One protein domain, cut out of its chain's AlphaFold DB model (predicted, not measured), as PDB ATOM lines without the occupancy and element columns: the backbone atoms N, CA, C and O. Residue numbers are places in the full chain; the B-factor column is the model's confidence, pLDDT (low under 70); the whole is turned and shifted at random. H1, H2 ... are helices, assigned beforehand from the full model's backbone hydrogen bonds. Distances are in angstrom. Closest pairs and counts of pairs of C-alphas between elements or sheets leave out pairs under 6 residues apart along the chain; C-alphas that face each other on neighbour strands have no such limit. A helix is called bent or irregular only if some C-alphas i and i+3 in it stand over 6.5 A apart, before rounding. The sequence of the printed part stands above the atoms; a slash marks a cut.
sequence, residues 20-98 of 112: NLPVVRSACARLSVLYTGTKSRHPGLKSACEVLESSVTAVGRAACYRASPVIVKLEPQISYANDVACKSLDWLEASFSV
ATOM      1  N   ASN A  20      36.170  73.947  61.512       90.44
ATOM      2  CA  ASN A  20      35.502  74.884  62.409       90.44
ATOM      3  C   ASN A  20      35.750  74.600  63.895       90.44
ATOM      4  O   ASN A  20      35.334  75.409  64.725       90.44
ATOM      5  N   LEU A  21      36.449  73.516  64.251       90.44
ATOM      6  CA  LEU A  21      36.836  73.297  65.641       90.44
ATOM      7  C   LEU A  21      37.736  74.447  66.123       90.44
ATOM      8  O   LEU A  21      38.653  74.845  65.392       90.44
ATOM      9  N   PRO A  22      37.523  74.981  67.343       88.06
ATOM     10  CA  PRO A  22      38.235  76.164  67.830       88.06
ATOM     11  C   PRO A  22      39.759  76.047  67.742       88.06
ATOM     12  O   PRO A  22      40.432  76.984  67.305       88.06
ATOM     13  N   VAL A  23      40.304  74.874  68.088       87.62
ATOM     14  CA  VAL A  23      41.747  74.611  68.042       87.62
ATOM     15  C   VAL A  23      42.295  74.617  66.613       87.62
ATOM     16  O   VAL A  23      43.335  75.225  66.356       87.62
ATOM     17  N   VAL A  24      41.576  74.003  65.668       89.44
ATOM     18  CA  VAL A  24      41.981  73.916  64.258       89.44
ATOM     19  C   VAL A  24      41.930  75.300  63.633       89.44
ATOM     20  O   VAL A  24      42.915  75.760  63.060       89.44
ATOM     21  N   ARG A  25      40.817  76.013  63.826       89.31
ATOM     22  CA  ARG A  25      40.640  77.372  63.315       89.31
ATOM     23  C   ARG A  25      41.700  78.325  63.868       89.31
ATOM     24  O   ARG A  25      42.263  79.107  63.106       89.31
ATOM     25  N   SER A  26      42.010  78.245  65.164       87.25
ATOM     26  CA  SER A  26      43.061  79.059  65.789       87.25
ATOM     27  C   SER A  26      44.458  78.729  65.252       87.25
ATOM     28  O   SER A  26      45.240  79.636  64.952       87.25
ATOM     29  N   ALA A  27      44.783  77.442  65.104       88.69
ATOM     30  CA  ALA A  27      46.054  77.005  64.534       88.69
ATOM     31  C   ALA A  27      46.207  77.494  63.087       88.69
ATOM     32  O   ALA A  27      47.214  78.121  62.758       88.69
ATOM     33  N   CYS A  28      45.182  77.293  62.252       90.56
ATOM     34  CA  CYS A  28      45.156  77.772  60.874       90.56
ATOM     35  C   CYS A  28      45.306  79.293  60.802       90.56
ATOM     36  O   CYS A  28      46.151  79.762  60.051       90.56
ATOM     37  N   ALA A  29      44.568  80.062  61.609       90.25
ATOM     38  CA  ALA A  29      44.673  81.520  61.619       90.25
ATOM     39  C   ALA A  29      46.095  82.000  61.963       90.25
ATOM     40  O   ALA A  29      46.645  82.850  61.262       90.25
ATOM     41  N   ARG A  30      46.726  81.421  62.994       89.88
ATOM     42  CA  ARG A  30      48.110  81.758  63.369       89.88
ATOM     43  C   ARG A  30      49.116  81.378  62.291       89.88
ATOM     44  O   ARG A  30      49.965  82.193  61.942       89.88
ATOM     45  N   LEU A  31      48.994  80.176  61.733       91.56
ATOM     46  CA  LEU A  31      49.839  79.730  60.627       91.56
ATOM     47  C   LEU A  31      49.661  80.615  59.394       91.56
ATOM     48  O   LEU A  31      50.650  80.942  58.749       91.56
ATOM     49  N   SER A  32      48.439  81.056  59.085       92.06
ATOM     50  CA  SER A  32      48.185  82.000  57.996       92.06
ATOM     51  C   SER A  32      48.890  83.336  58.230       92.06
ATOM     52  O   SER A  32      49.528  83.846  57.311       92.06
ATOM     53  N   VAL A  33      48.842  83.885  59.448       91.81
ATOM     54  CA  VAL A  33      49.570  85.119  59.795       91.81
ATOM     55  C   VAL A  33      51.083  84.919  59.673       91.81
ATOM     56  O   VAL A  33      51.756  85.716  59.021       91.81
ATOM     57  N   LEU A  34      51.625  83.830  60.222       92.31
ATOM     58  CA  LEU A  34      53.059  83.541  60.152       92.31
ATOM     59  C   LEU A  34      53.534  83.327  58.708       92.31
ATOM     60  O   LEU A  34      54.569  83.858  58.296       92.31
ATOM     61  N   TYR A  35      52.773  82.562  57.929       91.62
ATOM     62  CA  TYR A  35      53.067  82.281  56.531       91.62
ATOM     63  C   TYR A  35      53.051  83.561  55.699       91.62
ATOM     64  O   TYR A  35      54.020  83.852  54.998       91.62
ATOM     65  N   THR A  36      51.985  84.360  55.809       91.38
ATOM     66  CA  THR A  36      51.869  85.633  55.081       91.38
ATOM     67  C   THR A  36      52.963  86.617  55.494       91.38
ATOM     68  O   THR A  36      53.576  87.235  54.621       91.38
ATOM     69  N   GLY A  37      53.299  86.687  56.785       91.38
ATOM     70  CA  GLY A  37      54.438  87.449  57.296       91.38
ATOM     71  C   GLY A  37      55.764  87.011  56.664       91.38
ATOM     72  O   GLY A  37      56.474  87.832  56.084       91.38
ATOM     73  N   THR A  38      56.057  85.708  56.672       90.69
ATOM     74  CA  THR A  38      57.293  85.135  56.105       90.69
ATOM     75  C   THR A  38      57.392  85.366  54.597       90.69
ATOM     76  O   THR A  38      58.412  85.845  54.101       90.69
ATOM     77  N   LYS A  39      56.308  85.091  53.867       90.50
ATOM     78  CA  LYS A  39      56.193  85.317  52.423       90.50
ATOM     79  C   LYS A  39      56.409  86.791  52.068       90.50
ATOM     80  O   LYS A  39      57.125  87.095  51.120       90.50
ATOM     81  N   SER A  40      55.811  87.711  52.831       90.19
ATOM     82  CA  SER A  40      55.858  89.155  52.559       90.19
ATOM     83  C   SER A  40      57.214  89.811  52.836       90.19
ATOM     84  O   SER A  40      57.498  90.869  52.275       90.19
ATOM     85  N   ARG A  41      58.081  89.168  53.630       91.44
ATOM     86  CA  ARG A  41      59.420  89.668  53.975       91.44
ATOM     87  C   ARG A  41      60.393  89.688  52.786       91.44
ATOM     88  O   ARG A  41      61.375  90.426  52.824       91.44
ATOM     89  N   HIS A  42      60.118  88.925  51.725       91.19
ATOM     90  CA  HIS A  42      60.957  88.852  50.525       91.19
ATOM     91  C   HIS A  42      60.117  89.049  49.247       91.19
ATOM     92  O   HIS A  42      59.358  88.148  48.886       91.19
ATOM     93  N   PRO A  43      60.265  90.172  48.509       88.94
ATOM     94  CA  PRO A  43      59.425  90.486  47.345       88.94
ATOM     95  C   PRO A  43      59.388  89.398  46.260       88.94
ATOM     96  O   PRO A  43      58.318  89.099  45.739       88.94
ATOM     97  N   GLY A  44      60.528  88.761  45.961       90.56
ATOM     98  CA  GLY A  44      60.596  87.675  44.973       90.56
ATOM     99  C   GLY A  44      59.924  86.373  45.431       90.56
ATOM    100  O   GLY A  44      59.253  85.708  44.642       90.56
ATOM    101  N   LEU A  45      60.047  86.027  46.718       91.62
ATOM    102  CA  LEU A  45      59.338  84.883  47.306       91.62
ATOM    103  C   LEU A  45      57.829  85.139  47.308       91.62
ATOM    104  O   LEU A  45      57.051  84.256  46.957       91.62
ATOM    105  N   LYS A  46      57.420  86.370  47.640       93.62
ATOM    106  CA  LYS A  46      56.022  86.791  47.613       93.62
ATOM    107  C   LYS A  46      55.396  86.571  46.241       93.62
ATOM    108  O   LYS A  46      54.394  85.866  46.165       93.62
ATOM    109  N   SER A  47      55.995  87.107  45.177       94.25
ATOM    110  CA  SER A  47      55.457  86.963  43.820       94.25
ATOM    111  C   SER A  47      55.389  85.502  43.371       94.25
ATOM    112  O   SER A  47      54.383  85.083  42.804       94.25
ATOM    113  N   ALA A  48      56.422  84.702  43.664       95.25
ATOM    114  CA  ALA A  48      56.433  83.283  43.312       95.25
ATOM    115  C   ALA A  48      55.312  82.513  44.029       95.25
ATOM    116  O   ALA A  48      54.573  81.756  43.397       95.25
ATOM    117  N   CYS A  49      55.133  82.752  45.332       94.12
ATOM    118  CA  CYS A  49      54.065  82.132  46.107       94.12
ATOM    119  C   CYS A  49      52.669  82.619  45.680       94.12
ATOM    120  O   CYS A  49      51.761  81.805  45.626       94.12
ATOM    121  N   GLU A  50      52.474  83.897  45.332       95.25
ATOM    122  CA  GLU A  50      51.181  84.398  44.815       95.25
ATOM    123  C   GLU A  50      50.787  83.725  43.499       95.25
ATOM    124  O   GLU A  50      49.654  83.260  43.356       95.25
ATOM    125  N   VAL A  51      51.729  83.611  42.559       96.88
ATOM    126  CA  VAL A  51      51.489  82.899  41.299       96.88
ATOM    127  C   VAL A  51      51.161  81.435  41.576       96.88
ATOM    128  O   VAL A  51      50.198  80.914  41.013       96.88
ATOM    129  N   LEU A  52      51.911  80.774  42.462       96.12
ATOM    130  CA  LEU A  52      51.686  79.369  42.802       96.12
ATOM    131  C   LEU A  52      50.317  79.142  43.469       96.12
ATOM    132  O   LEU A  52      49.569  78.267  43.037       96.12
ATOM    133  N   GLU A  53      49.964  79.952  44.470       94.94
ATOM    134  CA  GLU A  53      48.681  79.902  45.190       94.94
ATOM    135  C   GLU A  53      47.491  80.140  44.255       94.94
ATOM    136  O   GLU A  53      46.510  79.391  44.277       94.94
ATOM    137  N   SER A  54      47.581  81.154  43.390       95.81
ATOM    138  CA  SER A  54      46.532  81.443  42.411       95.81
ATOM    139  C   SER A  54      46.410  80.320  41.381       95.81
ATOM    140  O   SER A  54      45.300  79.910  41.037       95.81
ATOM    141  N   SER A  55      47.540  79.785  40.912       96.62
ATOM    142  CA  SER A  55      47.560  78.709  39.918       96.62
ATOM    143  C   SER A  55      46.931  77.431  40.463       96.62
ATOM    144  O   SER A  55      46.047  76.864  39.820       96.62
ATOM    145  N   VAL A  56      47.325  76.993  41.665       96.75
ATOM    146  CA  VAL A  56      46.766  75.774  42.270       96.75
ATOM    147  C   VAL A  56      45.280  75.939  42.591       96.75
ATOM    148  O   VAL A  56      44.503  75.009  42.377       96.75
ATOM    149  N   THR A  57      44.853  77.137  42.999       95.25
ATOM    150  CA  THR A  57      43.435  77.440  43.240       95.25
ATOM    151  C   THR A  57      42.617  77.356  41.948       95.25
ATOM    152  O   THR A  57      41.540  76.753  41.930       95.25
ATOM    153  N   ALA A  58      43.132  77.913  40.848       95.88
ATOM    154  CA  ALA A  58      42.476  77.861  39.543       95.88
ATOM    155  C   ALA A  58      42.386  76.424  39.004       95.88
ATOM    156  O   ALA A  58      41.312  75.990  38.579       95.88
ATOM    157  N   VAL A  59      43.488  75.667  39.074       97.81
ATOM    158  CA  VAL A  59      43.532  74.257  38.652       97.81
ATOM    159  C   VAL A  59      42.598  73.404  39.504       97.81
ATOM    160  O   VAL A  59      41.830  72.622  38.949       97.81
ATOM    161  N   GLY A  60      42.595  73.585  40.827       95.06
ATOM    162  CA  GLY A  60      41.698  72.870  41.736       95.06
ATOM    163  C   GLY A  60      40.226  73.127  41.417       95.06
ATOM    164  O   GLY A  60      39.445  72.185  41.286       95.06
ATOM    165  N   ARG A  61      39.849  74.392  41.182       94.88
ATOM    166  CA  ARG A  61      38.480  74.749  40.774       94.88
ATOM    167  C   ARG A  61      38.098  74.099  39.444       94.88
ATOM    168  O   ARG A  61      37.014  73.527  39.330       94.88
ATOM    169  N   ALA A  62      38.985  74.160  38.451       95.50
ATOM    170  CA  ALA A  62      38.757  73.534  37.154       95.50
ATOM    171  C   ALA A  62      38.642  72.004  37.264       95.50
ATOM    172  O   ALA A  62      37.776  71.413  36.621       95.50
ATOM    173  N   ALA A  63      39.468  71.366  38.098       95.44
ATOM    174  CA  ALA A  63      39.417  69.933  38.356       95.44
ATOM    175  C   ALA A  63      38.104  69.530  39.038       95.44
ATOM    176  O   ALA A  63      37.453  68.608  38.561       95.44
ATOM    177  N   CYS A  64      37.660  70.254  40.072       92.12
ATOM    178  CA  CYS A  64      36.355  70.027  40.704       92.12
ATOM    179  C   CYS A  64      35.206  70.145  39.701       92.12
ATOM    180  O   CYS A  64      34.331  69.281  39.667       92.12
ATOM    181  N   TYR A  65      35.226  71.172  38.848       92.50
ATOM    182  CA  TYR A  65      34.213  71.335  37.810       92.50
ATOM    183  C   TYR A  65      34.223  70.161  36.820       92.50
ATOM    184  O   TYR A  65      33.184  69.561  36.553       92.50
ATOM    185  N   ARG A  66      35.406  69.770  36.324       94.12
ATOM    186  CA  ARG A  66      35.548  68.640  35.390       94.12
ATOM    187  C   ARG A  66      35.198  67.294  36.022       94.12
ATOM    188  O   ARG A  66      34.675  66.423  35.336       94.12
ATOM    189  N   ALA A  67      35.461  67.127  37.314       94.00
ATOM    190  CA  ALA A  67      35.142  65.919  38.061       94.00
ATOM    191  C   ALA A  67      33.679  65.870  38.528       94.00
ATOM    192  O   ALA A  67      33.237  64.812  38.968       94.00
ATOM    193  N   SER A  68      32.909  66.962  38.411       92.88
ATOM    194  CA  SER A  68      31.528  67.060  38.910       92.88
ATOM    195  C   SER A  68      30.633  65.869  38.517       92.88
ATOM    196  O   SER A  68      30.029  65.284  39.417       92.88
ATOM    197  N   PRO A  69      30.608  65.384  37.255       91.00
ATOM    198  CA  PRO A  69      29.788  64.225  36.889       91.00
ATOM    199  C   PRO A  69      30.197  62.934  37.611       91.00
ATOM    200  O   PRO A  69      29.352  62.092  37.908       91.00
ATOM    201  N   VAL A  70      31.492  62.765  37.887       95.12
ATOM    202  CA  VAL A  70      32.028  61.604  38.612       95.12
ATOM    203  C   VAL A  70      31.721  61.729  40.103       95.12
ATOM    204  O   VAL A  70      31.280  60.758  40.710       95.12
ATOM    205  N   ILE A  71      31.869  62.928  40.676       91.19
ATOM    206  CA  ILE A  71      31.527  63.224  42.075       91.19
ATOM    207  C   ILE A  71      30.044  62.929  42.336       91.19
ATOM    208  O   ILE A  71      29.724  62.280  43.325       91.19
ATOM    209  N   VAL A  72      29.147  63.328  41.424       92.25
ATOM    210  CA  VAL A  72      27.707  63.035  41.530       92.25
ATOM    211  C   VAL A  72      27.436  61.528  41.486       92.25
ATOM    212  O   VAL A  72      26.654  61.024  42.285       92.25
ATOM    213  N   LYS A  73      28.109  60.775  40.605       93.94
ATOM    214  CA  LYS A  73      27.971  59.306  40.556       93.94
ATOM    215  C   LYS A  73      28.471  58.614  41.829       93.94
ATOM    216  O   LYS A  73      27.940  57.572  42.196       93.94
ATOM    217  N   LEU A  74      29.493  59.171  42.478       95.75
ATOM    218  CA  LEU A  74      30.101  58.622  43.694       95.75
ATOM    219  C   LEU A  74      29.485  59.166  44.989       95.75
ATOM    220  O   LEU A  74      29.932  58.782  46.069       95.75
ATOM    221  N   GLU A  75      28.454  60.009  44.906       92.00
ATOM    222  CA  GLU A  75      27.797  60.626  46.063       92.00
ATOM    223  C   GLU A  75      27.448  59.611  47.171       92.00
ATOM    224  O   GLU A  75      27.841  59.857  48.311       92.00
ATOM    225  N   PRO A  76      26.887  58.416  46.884       93.12
ATOM    226  CA  PRO A  76      26.597  57.433  47.932       93.12
ATOM    227  C   PRO A  76      27.841  56.977  48.713       93.12
ATOM    228  O   PRO A  76      27.794  56.827  49.933       93.12
ATOM    229  N   GLN A  77      28.973  56.789  48.025       95.94
ATOM    230  CA  GLN A  77      30.236  56.378  48.649       95.94
ATOM    231  C   GLN A  77      30.839  57.520  49.470       95.94
ATOM    232  O   GLN A  77      31.332  57.298  50.575       95.94
ATOM    233  N   ILE A  78      30.752  58.751  48.955       92.56
ATOM    234  CA  ILE A  78      31.193  59.964  49.652       92.56
ATOM    235  C   ILE A  78      30.356  60.176  50.918       92.56
ATOM    236  O   ILE A  78      30.915  60.466  51.973       92.56
ATOM    237  N   SER A  79      29.036  59.990  50.847       93.44
ATOM    238  CA  SER A  79      28.145  60.116  52.002       93.44
ATOM    239  C   SER A  79      28.432  59.061  53.066       93.44
ATOM    240  O   SER A  79      28.479  59.395  54.247       93.44
ATOM    241  N   TYR A  80      28.666  57.808  52.664       95.06
ATOM    242  CA  TYR A  80      29.043  56.744  53.594       95.06
ATOM    243  C   TYR A  80      30.385  57.038  54.282       95.06
ATOM    244  O   TYR A  80      30.488  56.967  55.504       95.06
ATOM    245  N   ALA A  81      31.405  57.442  53.516       95.94
ATOM    246  CA  ALA A  81      32.699  57.832  54.074       95.94
ATOM    247  C   ALA A  81      32.578  59.045  55.013       95.94
ATOM    248  O   ALA A  81      33.227  59.083  56.058       95.94
ATOM    249  N   ASN A  82      31.723  60.013  54.671       95.25
ATOM    250  CA  ASN A  82      31.456  61.170  55.517       95.25
ATOM    251  C   ASN A  82      30.767  60.782  56.832       95.25
ATOM    252  O   ASN A  82      31.135  61.324  57.864       95.25
ATOM    253  N   ASP A  83      29.814  59.845  56.823       95.38
ATOM    254  CA  ASP A  83      29.174  59.338  58.048       95.38
ATOM    255  C   ASP A  83      30.193  58.671  58.986       95.38
ATOM    256  O   ASP A  83      30.244  58.981  60.176       95.38
ATOM    257  N   VAL A  84      31.074  57.829  58.438       96.56
ATOM    258  CA  VAL A  84      32.169  57.211  59.204       96.56
ATOM    259  C   VAL A  84      33.114  58.274  59.774       96.56
ATOM    260  O   VAL A  84      33.478  58.203  60.946       96.56
ATOM    261  N   ALA A  85      33.482  59.278  58.973       96.44
ATOM    262  CA  ALA A  85      34.334  60.379  59.415       96.44
ATOM    263  C   ALA A  85      33.653  61.279  60.465       96.44
ATOM    264  O   ALA A  85      34.318  61.775  61.368       96.44
ATOM    265  N   CYS A  86      32.335  61.478  60.384       94.69
ATOM    266  CA  CYS A  86      31.578  62.192  61.410       94.69
ATOM    267  C   CYS A  86      31.588  61.417  62.727       94.69
ATOM    268  O   CYS A  86      31.924  61.997  63.750       94.69
ATOM    269  N   LYS A  87      31.319  60.106  62.702       95.38
ATOM    270  CA  LYS A  87      31.344  59.259  63.907       95.38
ATOM    271  C   LYS A  87      32.717  59.223  64.572       95.38
ATOM    272  O   LYS A  87      32.809  59.241  65.797       95.38
ATOM    273  N   SER A  88      33.792  59.166  63.783       95.00
ATOM    274  CA  SER A  88      35.149  59.221  64.336       95.00
ATOM    275  C   SER A  88      35.472  60.598  64.914       95.00
ATOM    276  O   SER A  88      36.116  60.676  65.959       95.00
ATOM    277  N   LEU A  89      34.992  61.673  64.281       94.06
ATOM    278  CA  LEU A  89      35.119  63.025  64.812       94.06
ATOM    279  C   LEU A  89      34.325  63.198  66.115       94.06
ATOM    280  O   LEU A  89      34.866  63.743  67.069       94.06
ATOM    281  N   ASP A  90      33.110  62.654  66.201       94.12
ATOM    282  CA  ASP A  90      32.297  62.655  67.424       94.12
ATOM    283  C   ASP A  90      33.015  61.917  68.565       94.12
ATOM    284  O   ASP A  90      33.067  62.397  69.699       94.12
ATOM    285  N   TRP A  91      33.633  60.771  68.262       95.00
ATOM    286  CA  TRP A  91      34.456  60.041  69.227       95.00
ATOM    287  C   TRP A  91      35.676  60.851  69.689       95.00
ATOM    288  O   TRP A  91      35.989  60.849  70.882       95.00
ATOM    289  N   LEU A  92      36.357  61.557  68.778       92.75
ATOM    290  CA  LEU A  92      37.487  62.427  69.119       92.75
ATOM    291  C   LEU A  92      37.055  63.595  70.009       92.75
ATOM    292  O   LEU A  92      37.713  63.863  71.012       92.75
ATOM    293  N   GLU A  93      35.955  64.263  69.667       90.44
ATOM    294  CA  GLU A  93      35.400  65.376  70.444       90.44
ATOM    295  C   GLU A  93      34.997  64.928  71.861       90.44
ATOM    296  O   GLU A  93      35.268  65.638  72.830       90.44
ATOM    297  N   ALA A  94      34.432  63.723  72.001       91.25
ATOM    298  CA  ALA A  94      34.090  63.140  73.299       91.25
ATOM    299  C   ALA A  94      35.322  62.694  74.107       91.25
ATOM    300  O   ALA A  94      35.346  62.833  75.331       91.25
ATOM    301  N   SER A  95      36.346  62.159  73.437       92.62
ATOM    302  CA  SER A  95      37.555  61.640  74.093       92.62
ATOM    303  C   SER A  95      38.530  62.747  74.497       92.62
ATOM    304  O   SER A  95      39.243  62.613  75.489       92.62
ATOM    305  N   PHE A  96      38.568  63.846  73.739       87.38
ATOM    306  CA  PHE A  96      39.538  64.925  73.903       87.38
ATOM    307  C   PHE A  96      38.836  66.284  73.979       87.38
ATOM    308  O   PHE A  96      38.803  67.054  73.016       87.38
ATOM    309  N   SER A  97      38.350  66.626  75.174       78.12
ATOM    310  CA  SER A  97      37.678  67.906  75.451       78.12
ATOM    311  C   SER A  97      38.515  69.141  75.086       78.12
ATOM    312  O   SER A  97      37.959  70.201  74.796       78.12
ATOM    313  N   VAL A  98      39.845  69.012  75.042       79.38
ATOM    314  CA  VAL A  98      40.784  70.065  74.620       79.38
ATOM    315  C   VAL A  98      40.577  70.523  73.169       79.38
ATOM    316  O   VAL A  98      40.881  71.666  72.845       79.38
TER     317      VAL A  98
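This is residues 20 to 98 of the 112 residues of an uncharacterized protein of Haplochromis burtoni (UniProt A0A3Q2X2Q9). Three helices joined end to end by two tight turns make an open, flat, three-sided frame with an empty middle. H1 and H2 meet at a corner as a narrow V, and H3 turns off the far end of H2 toward the beginning of H1, which it does not reach. The long side, H2, has a kink of 51 degrees near residue 67. The printed part has 79 residues, with named helices H1, H2 and H3 in that order and no named strand, and the class is all helix. The whole is extended, with a radius of gyration of the C-alphas of 18.2 A and spans of 46 by 40 by 11 A.

H1, residues 22 to 40, and H2, residues 43 to 73, touch only at the corner by their tight link, through residues 39 to 40 and 45 to 49 alone. Their closest C-alphas, those of Lys 39 and Lys 46, are 5.0 A apart. They run opposite ways at a steep tilt of 44 degrees. H2 is irregular: C-alphas 66 and 69 are 7.4 A apart. H3, residues 75 to 95, and H2 meet only through their link, which is tight. H1 and H3 are apart. In H1 and H3 every O i to N i+4 pair is within hydrogen-bond range; in H2, 25 of 27 are.

H1 begins at C-alpha 22 at (38.235, 76.164, 67.830) and measures 26.7 A from first to last C-alpha. H2 measures 44.8 A and begins at C-alpha 43 at (59.425, 90.486, 47.345). H3 measures 29.7 A and ends at C-alpha 95 at (37.555, 61.640, 74.093).

The two C-alphas farthest apart, those of His 42 and Pro 76, are 46.6 A apart. The C-alphas of Asn 20 and Val 98, the first and last printed, are 14.2 A apart. Residues 24 to 35 and 51 to 92 stand free. The printed part has no cut, and no printed residue is under 70 in pLDDT.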